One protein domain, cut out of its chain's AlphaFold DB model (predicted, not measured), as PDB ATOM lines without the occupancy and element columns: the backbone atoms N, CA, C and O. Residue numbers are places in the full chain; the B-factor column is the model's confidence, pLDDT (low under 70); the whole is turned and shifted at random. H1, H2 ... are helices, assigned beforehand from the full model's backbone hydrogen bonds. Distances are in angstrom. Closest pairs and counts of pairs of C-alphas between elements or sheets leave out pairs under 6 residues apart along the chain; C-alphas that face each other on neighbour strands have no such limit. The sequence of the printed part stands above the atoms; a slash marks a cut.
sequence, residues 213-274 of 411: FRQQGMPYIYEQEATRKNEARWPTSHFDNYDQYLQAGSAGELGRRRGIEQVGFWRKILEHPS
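AT A GLANCE: This is residues 213 to 274 of the 411 residues of the protein "Peptidase_S15 domain-containing protein" of Acidobacteria bacterium (UniProt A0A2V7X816). Three short helices, H1, H3 and H4, stand in a triangle, and H2 lies off to one side, reached from H1 by a long loop, residues 226 to 240. The 62 printed residues, all helix in class, have four named helices, H1 to H4 in order, and no named strand. The whole is compact, radius of gyration of the C-alphas 11.4 A, spanning 30 by 29 by 17 A.

HOW THE PARTS SIT: Start at H1, residues 217 to 225; it touches H4, residues 264 to 271, at a steep tilt of 42 degrees, opposite ways, closest C-alphas Ile 221 and Trp 266, 6.8 A. H3, residues 251 to 258, is close to H1 but not clearly touching, closest C-alphas Gly 255 and Met 218, 7.7 A. H2, residues 241 to 248, and H3 only just touch, only at the corner, with 3 pairs of C-alphas within 8 A, closest Ala 248 and Leu 254, 5.1 A. H2 is apart from H1 and H4. In each helix every O i to N i+4 pair is within hydrogen-bond range.

IN THESE COORDINATES: Find C-alpha 217 at (461.284, 31.857, 673.866); H1 runs 12.3 A from there. H2, H3 and H4 measure 11.0, 10.4 and 10.8 A, H4 ending at C-alpha 271, (468.237, 27.446, 659.717).

THE WHOLE: The farthest C-alphas, Phe 239 and Ser 274, are 31.9 A apart. The printed part has no cut; the link H1 to H2 is long, and no printed residue is under 70 in pLDDT.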
ATOM      1  N   PHE A 213     459.163  23.152 669.089       98.06
ATOM      2  CA  PHE A 213     459.623  24.523 669.355       98.06
ATOM      3  C   PHE A 213     458.826  25.235 670.465       98.06
ATOM      4  O   PHE A 213     457.593  25.312 670.438       98.06
ATOM      5  N   ARG A 214     459.546  25.830 671.420       97.06
ATOM      6  CA  ARG A 214     459.012  26.565 672.572       97.06
ATOM      7  C   ARG A 214     458.768  28.034 672.217       97.06
ATOM      8  O   ARG A 214     459.590  28.900 672.502       97.06
ATOM      9  N   GLN A 215     457.584  28.338 671.677       94.44
ATOM     10  CA  GLN A 215     457.180  29.707 671.291       94.44
ATOM     11  C   GLN A 215     457.342  30.768 672.401       94.44
ATOM     12  O   GLN A 215     457.588  31.932 672.097       94.44
ATOM     13  N   GLN A 216     457.292  30.371 673.677       90.69
ATOM     14  CA  GLN A 216     457.583  31.248 674.823       90.69
ATOM     15  C   GLN A 216     459.001  31.854 674.823       90.69
ATOM     16  O   GLN A 216     459.224  32.855 675.493       90.69
ATOM     17  N   GLY A 217     459.947  31.292 674.059       92.88
ATOM     18  CA  GLY A 217     461.284  31.857 673.866       92.88
ATOM     19  C   GLY A 217     461.339  33.033 672.881       92.88
ATOM     20  O   GLY A 217     462.334  33.749 672.867       92.88
ATOM     21  N   MET A 218     460.301  33.282 672.071       95.44
ATOM     22  CA  MET A 218     460.339  34.346 671.050       95.44
ATOM     23  C   MET A 218     460.510  35.766 671.631       95.44
ATOM     24  O   MET A 218     461.361  36.491 671.111       95.44
ATOM     25  N   PRO A 219     459.805  36.169 672.714       93.25
ATOM     26  CA  PRO A 219     460.074  37.438 673.394       93.25
ATOM     27  C   PRO A 219     461.506  37.519 673.928       93.25
ATOM     28  O   PRO A 219     462.182  38.517 673.712       93.25
ATOM     29  N   TYR A 220     461.991  36.442 674.556       93.12
ATOM     30  CA  TYR A 220     463.332  36.375 675.139       93.12
ATOM     31  C   TYR A 220     464.435  36.569 674.086       93.12
ATOM     32  O   TYR A 220     465.325  37.391 674.271       93.12
ATOM     33  N   ILE A 221     464.342  35.879 672.943       94.81
ATOM     34  CA  ILE A 221     465.304  36.006 671.835       94.81
ATOM     35  C   ILE A 221     465.297  37.428 671.258       94.81
ATOM     36  O   ILE A 221     466.360  37.973 670.964       94.81
ATOM     37  N   TYR A 222     464.116  38.035 671.106       94.25
ATOM     38  CA  TYR A 222     463.988  39.410 670.624       94.25
ATOM     39  C   TYR A 222     464.654  40.397 671.591       94.25
ATOM     40  O   TYR A 222     465.548  41.135 671.192       94.25
ATOM     41  N   GLU A 223     464.278  40.358 672.867       91.62
ATOM     42  CA  GLU A 223     464.769  41.286 673.888       91.62
ATOM     43  C   GLU A 223     466.279  41.143 674.158       91.62
ATOM     44  O   GLU A 223     466.973  42.142 674.346       91.62
ATOM     45  N   GLN A 224     466.819  39.920 674.095       88.75
ATOM     46  CA  GLN A 224     468.241  39.635 674.332       88.75
ATOM     47  C   GLN A 224     469.188  40.039 673.199       88.75
ATOM     48  O   GLN A 224     470.359  40.287 673.480       88.75
ATOM     49  N   GLU A 225     468.739  40.064 671.940       92.31
ATOM     50  CA  GLU A 225     469.629  40.290 670.789       92.31
ATOM     51  C   GLU A 225     469.217  41.453 669.867       92.31
ATOM     52  O   GLU A 225     470.054  41.920 669.095       92.31
ATOM     53  N   ALA A 226     467.984  41.976 669.923       92.19
ATOM     54  CA  ALA A 226     467.572  43.077 669.042       92.19
ATOM     55  C   ALA A 226     468.260  44.414 669.377       92.19
ATOM     56  O   ALA A 226     468.455  45.245 668.489       92.19
ATOM     57  N   THR A 227     468.638  44.635 670.643       90.56
ATOM     58  CA  THR A 227     469.406  45.812 671.086       90.56
ATOM     59  C   THR A 227     470.320  45.451 672.252       90.56
ATOM     60  O   THR A 227     469.902  44.736 673.156       90.56
ATOM     61  N   ARG A 228     471.538  46.013 672.292       86.00
ATOM     62  CA  ARG A 228     472.531  45.756 673.356       86.00
ATOM     63  C   ARG A 228     471.988  45.970 674.778       86.00
ATOM     64  O   ARG A 228     472.382  45.256 675.682       86.00
ATOM     65  N   LYS A 229     471.109  46.961 674.952       83.19
ATOM     66  CA  LYS A 229     470.566  47.422 676.241       83.19
ATOM     67  C   LYS A 229     469.139  46.937 676.545       83.19
ATOM     68  O   LYS A 229     468.513  47.460 677.459       83.19
ATOM     69  N   ASN A 230     468.579  46.042 675.728       84.69
ATOM     70  CA  ASN A 230     467.153  45.686 675.758       84.69
ATOM     71  C   ASN A 230     466.199  46.903 675.827       84.69
ATOM     72  O   ASN A 230     465.324  47.028 676.691       84.69
ATOM     73  N   GLU A 231     466.395  47.831 674.891       89.06
ATOM     74  CA  GLU A 231     465.488  48.958 674.646       89.06
ATOM     75  C   GLU A 231     464.335  48.534 673.705       89.06
ATOM     76  O   GLU A 231     463.245  49.106 673.751       89.06
ATOM     77  N   ALA A 232     464.537  47.487 672.893       91.31
ATOM     78  CA  ALA A 232     463.522  46.885 672.027       91.31
ATOM     79  C   ALA A 232     462.761  45.747 672.736       91.31
ATOM     80  O   ALA A 232     463.160  44.587 672.673       91.31
ATOM     81  N   ARG A 233     461.634  46.084 673.376       91.75
ATOM     82  CA  ARG A 233     460.763  45.143 674.109       91.75
ATOM     83  C   ARG A 233     459.728  44.451 673.216       91.75
ATOM     84  O   ARG A 233     459.276  45.035 672.229       91.75
ATOM     85  N   TRP A 234     459.334  43.219 673.550       90.31
ATOM     86  CA  TRP A 234     458.417  42.426 672.716       90.31
ATOM     87  C   TRP A 234     456.990  43.020 672.696       90.31
ATOM     88  O   TRP A 234     456.332  43.081 673.739       90.31
ATOM     89  N   PRO A 235     456.450  43.421 671.527       86.38
ATOM     90  CA  PRO A 235     455.159  44.097 671.465       86.38
ATOM     91  C   PRO A 235     453.993  43.103 671.542       86.38
ATOM     92  O   PRO A 235     453.727  42.343 670.604       86.38
ATOM     93  N   THR A 236     453.241  43.147 672.641       84.44
ATOM     94  CA  THR A 236     451.955  42.452 672.768       84.44
ATOM     95  C   THR A 236     450.840  43.238 672.068       84.44
ATOM     96  O   THR A 236     450.803  44.467 672.077       84.44
ATOM     97  N   SER A 237     449.912  42.523 671.427       87.06
ATOM     98  CA  SER A 237     448.719  43.100 670.773       87.06
ATOM     99  C   SER A 237     447.422  42.380 671.157       87.06
ATOM    100  O   SER A 237     446.375  42.604 670.558       87.06
ATOM    101  N   HIS A 238     447.512  41.490 672.143       91.50
ATOM    102  CA  HIS A 238     446.477  40.561 672.576       91.50
ATOM    103  C   HIS A 238     446.537  40.463 674.100       91.50
ATOM    104  O   HIS A 238     447.620  40.575 674.674       91.50
ATOM    105  N   PHE A 239     445.393  40.252 674.752       91.88
ATOM    106  CA  PHE A 239     445.356  39.978 676.193       91.88
ATOM    107  C   PHE A 239     445.775  38.534 676.502       91.88
ATOM    108  O   PHE A 239     446.489  38.293 677.471       91.88
ATOM    109  N   ASP A 240     445.366  37.583 675.655       93.44
ATOM    110  CA  ASP A 240     445.809  36.192 675.724       93.44
ATOM    111  C   ASP A 240     446.915  35.923 674.689       93.44
ATOM    112  O   ASP A 240     446.801  36.255 673.504       93.44
ATOM    113  N   ASN A 241     447.985  35.274 675.140       90.75
ATOM    114  CA  ASN A 241     449.050  34.771 674.283       90.75
ATOM    115  C   ASN A 241     448.553  33.665 673.334       90.75
ATOM    116  O   ASN A 241     449.072  33.548 672.224       90.75
ATOM    117  N   TYR A 242     447.550  32.875 673.733       94.19
ATOM    118  CA  TYR A 242     446.950  31.833 672.898       94.19
ATOM    119  C   TYR A 242     446.422  32.409 671.576       94.19
ATOM    120  O   TYR A 242     446.779  31.914 670.506       94.19
ATOM    121  N   ASP A 243     445.664  33.507 671.644       94.81
ATOM    122  CA  ASP A 243     445.148  34.210 670.467       94.81
ATOM    123  C   ASP A 243     446.274  34.751 669.578       94.81
ATOM    124  O   ASP A 243     446.203  34.621 668.355       94.81
ATOM    125  N   GLN A 244     447.338  35.312 670.168       91.62
ATOM    126  CA  GLN A 244     448.490  35.813 669.411       91.62
ATOM    127  C   GLN A 244     449.152  34.702 668.578       91.62
ATOM    128  O   GLN A 244     449.411  34.897 667.388       91.62
ATOM    129  N   TYR A 245     449.426  33.541 669.186       93.31
ATOM    130  CA  TYR A 245     450.058  32.418 668.490       93.31
ATOM    131  C   TYR A 245     449.103  31.770 667.472       93.31
ATOM    132  O   TYR A 245     449.506  31.486 666.344       93.31
ATOM    133  N   LEU A 246     447.823  31.590 667.821       95.62
ATOM    134  CA  LEU A 246     446.838  30.957 666.940       95.62
ATOM    135  C   LEU A 246     446.521  31.813 665.702       95.62
ATOM    136  O   LEU A 246     446.459  31.282 664.595       95.62
ATOM    137  N   GLN A 247     446.387  33.136 665.851       95.31
ATOM    138  CA  GLN A 247     446.129  34.055 664.731       95.31
ATOM    139  C   GLN A 247     447.343  34.237 663.801       95.31
ATOM    140  O   GLN A 247     447.192  34.705 662.666       95.31
ATOM    141  N   ALA A 248     448.547  33.871 664.249       95.25
ATOM    142  CA  ALA A 248     449.726  33.777 663.393       95.25
ATOM    143  C   ALA A 248     449.778  32.470 662.585       95.25
ATOM    144  O   ALA A 248     450.355  32.451 661.502       95.25
ATOM    145  N   GLY A 249     449.178  31.386 663.081       97.00
ATOM    146  CA  GLY A 249     449.160  30.068 662.438       97.00
ATOM    147  C   GLY A 249     450.480  29.291 662.545       97.00
ATOM    148  O   GLY A 249     450.452  28.072 662.699       97.00
ATOM    149  N   SER A 250     451.633  29.967 662.523       97.25
ATOM    150  CA  SER A 250     452.941  29.370 662.816       97.25
ATOM    151  C   SER A 250     453.876  30.340 663.544       97.25
ATOM    152  O   SER A 250     453.759  31.560 663.415       97.25
ATOM    153  N   ALA A 251     454.852  29.789 664.274       96.25
ATOM    154  CA  ALA A 251     455.897  30.567 664.942       96.25
ATOM    155  C   ALA A 251     456.748  31.380 663.946       96.25
ATOM    156  O   ALA A 251     457.116  32.516 664.233       96.25
ATOM    157  N   GLY A 252     457.004  30.833 662.750       96.69
ATOM    158  CA  GLY A 252     457.693  31.537 661.664       96.69
ATOM    159  C   GLY A 252     456.921  32.770 661.189       96.69
ATOM    160  O   GLY A 252     457.471  33.865 661.145       96.69
ATOM    161  N   GLU A 253     455.620  32.623 660.924       97.00
ATOM    162  CA  GLU A 253     454.760  33.736 660.502       97.00
ATOM    163  C   GLU A 253     454.561  34.777 661.618       97.00
ATOM    164  O   GLU A 253     454.527  35.975 661.333       97.00
ATOM    165  N   LEU A 254     454.507  34.367 662.895       95.75
ATOM    166  CA  LEU A 254     454.551  35.318 664.012       95.75
ATOM    167  C   LEU A 254     455.883  36.079 664.034       95.75
ATOM    168  O   LEU A 254     455.883  37.300 664.177       95.75
ATOM    169  N   GLY A 255     457.002  35.373 663.862       95.56
ATOM    170  CA  GLY A 255     458.334  35.966 663.835       95.56
ATOM    171  C   GLY A 255     458.473  37.008 662.724       95.56
ATOM    172  O   GLY A 255     458.843  38.152 662.995       95.56
ATOM    173  N   ARG A 256     458.057  36.657 661.504       96.31
ATOM    174  CA  ARG A 256     457.989  37.560 660.350       96.31
ATOM    175  C   ARG A 256     457.109  38.785 660.621       96.31
ATOM    176  O   ARG A 256     457.535  39.912 660.386       96.31
ATOM    177  N   ARG A 257     455.903  38.600 661.183       94.31
ATOM    178  CA  ARG A 257     454.994  39.704 661.575       94.31
ATOM    179  C   ARG A 257     455.557  40.614 662.672       94.31
ATOM    180  O   ARG A 257     455.111  41.752 662.787       94.31
ATOM    181  N   ARG A 258     456.493  40.122 663.486       92.56
ATOM    182  CA  ARG A 258     457.148  40.858 664.584       92.56
ATOM    183  C   ARG A 258     458.559  41.354 664.231       92.56
ATOM    184  O   ARG A 258     459.178  42.027 665.047       92.56
ATOM    185  N   GLY A 259     459.065  41.054 663.032       93.88
ATOM    186  CA  GLY A 259     460.380  41.493 662.557       93.88
ATOM    187  C   GLY A 259     461.583  40.806 663.217       93.88
ATOM    188  O   GLY A 259     462.706  41.265 663.034       93.88
ATOM    189  N   ILE A 260     461.397  39.706 663.959       95.81
ATOM    190  CA  ILE A 260     462.501  38.998 664.645       95.81
ATOM    191  C   ILE A 260     463.459  38.285 663.661       95.81
ATOM    192  O   ILE A 260     464.555  37.896 664.037       95.81
ATOM    193  N   GLU A 261     463.125  38.201 662.369       95.62
ATOM    194  CA  GLU A 261     463.998  37.674 661.299       95.62
ATOM    195  C   GLU A 261     465.325  38.445 661.125       95.62
ATOM    196  O   GLU A 261     466.314  37.901 660.623       95.62
ATOM    197  N   GLN A 262     465.399  39.691 661.606       94.62
ATOM    198  CA  GLN A 262     466.657  40.444 661.665       94.62
ATOM    199  C   GLN A 262     467.581  40.015 662.823       94.62
ATOM    200  O   GLN A 262     468.782  40.285 662.767       94.62
ATOM    201  N   VAL A 263     467.062  39.300 663.827       96.31
ATOM    202  CA  VAL A 263     467.794  38.855 665.023       96.31
ATOM    203  C   VAL A 263     468.626  37.600 664.724       96.31
ATOM    204  O   VAL A 263     468.165  36.675 664.054       96.31
ATOM    205  N   GLY A 264     469.874  37.574 665.202       96.06
ATOM    206  CA  GLY A 264     470.875  36.579 664.811       96.06
ATOM    207  C   GLY A 264     470.513  35.150 665.212       96.06
ATOM    208  O   GLY A 264     470.516  34.251 664.374       96.06
ATOM    209  N   PHE A 265     470.167  34.935 666.477       96.75
ATOM    210  CA  PHE A 265     469.830  33.618 667.007       96.75
ATOM    211  C   PHE A 265     468.473  33.096 666.520       96.75
ATOM    212  O   PHE A 265     468.313  31.892 666.324       96.75
ATOM    213  N   TRP A 266     467.518  33.981 666.219       97.81
ATOM    214  CA  TRP A 266     466.271  33.560 665.577       97.81
ATOM    215  C   TRP A 266     466.509  32.994 664.170       97.81
ATOM    216  O   TRP A 266     465.930  31.962 663.832       97.81
ATOM    217  N   ARG A 267     467.406  33.592 663.369       97.50
ATOM    218  CA  ARG A 267     467.800  32.996 662.079       97.50
ATOM    219  C   ARG A 267     468.414  31.609 662.253       97.50
ATOM    220  O   ARG A 267     467.973  30.692 661.571       97.50
ATOM    221  N   LYS A 268     469.301  31.416 663.237       97.19
ATOM    222  CA  LYS A 268     469.858  30.087 663.562       97.19
ATOM    223  C   LYS A 268     468.766  29.057 663.894       97.19
ATOM    224  O   LYS A 268     468.866  27.917 663.464       97.19
ATOM    225  N   ILE A 269     467.700  29.444 664.603       97.50
ATOM    226  CA  ILE A 269     466.543  28.564 664.879       97.50
ATOM    227  C   ILE A 269     465.769  28.193 663.601       97.50
ATOM    228  O   ILE A 269     465.303  27.059 663.485       97.50
ATOM    229  N   LEU A 270     465.637  29.113 662.638       97.44
ATOM    230  CA  LEU A 270     465.010  28.831 661.338       97.44
ATOM    231  C   LEU A 270     465.902  27.978 660.420       97.44
ATOM    232  O   LEU A 270     465.390  27.153 659.666       97.44
ATOM    233  N   GLU A 271     467.218  28.179 660.481       97.69
ATOM    234  CA  GLU A 271     468.237  27.446 659.717       97.69
ATOM    235  C   GLU A 271     468.440  26.018 660.259       97.69
ATOM    236  O   GLU A 271     468.628  25.086 659.476       97.69
ATOM    237  N   HIS A 272     468.313  25.831 661.579       97.75
ATOM    238  CA  HIS A 272     468.518  24.566 662.293       97.75
ATOM    239  C   HIS A 272     467.249  24.092 663.040       97.75
ATOM    240  O   HIS A 272     467.239  24.030 664.271       97.75
ATOM    241  N   PRO A 273     466.151  23.721 662.349       97.00
ATOM    242  CA  PRO A 273     464.929  23.240 663.007       97.00
ATOM    243  C   PRO A 273     465.060  21.807 663.564       97.00
ATOM    244  O   PRO A 273     464.301  21.405 664.446       97.00
ATOM    245  N   SER A 274     466.024  21.032 663.063       98.00
ATOM    246  CA  SER A 274     466.302  19.644 663.456       98.00
ATOM    247  C   SER A 274     467.578  19.552 664.294       98.00
ATOM    248  O   SER A 274     468.435  20.424 664.202       98.00
TER     249      SER A 274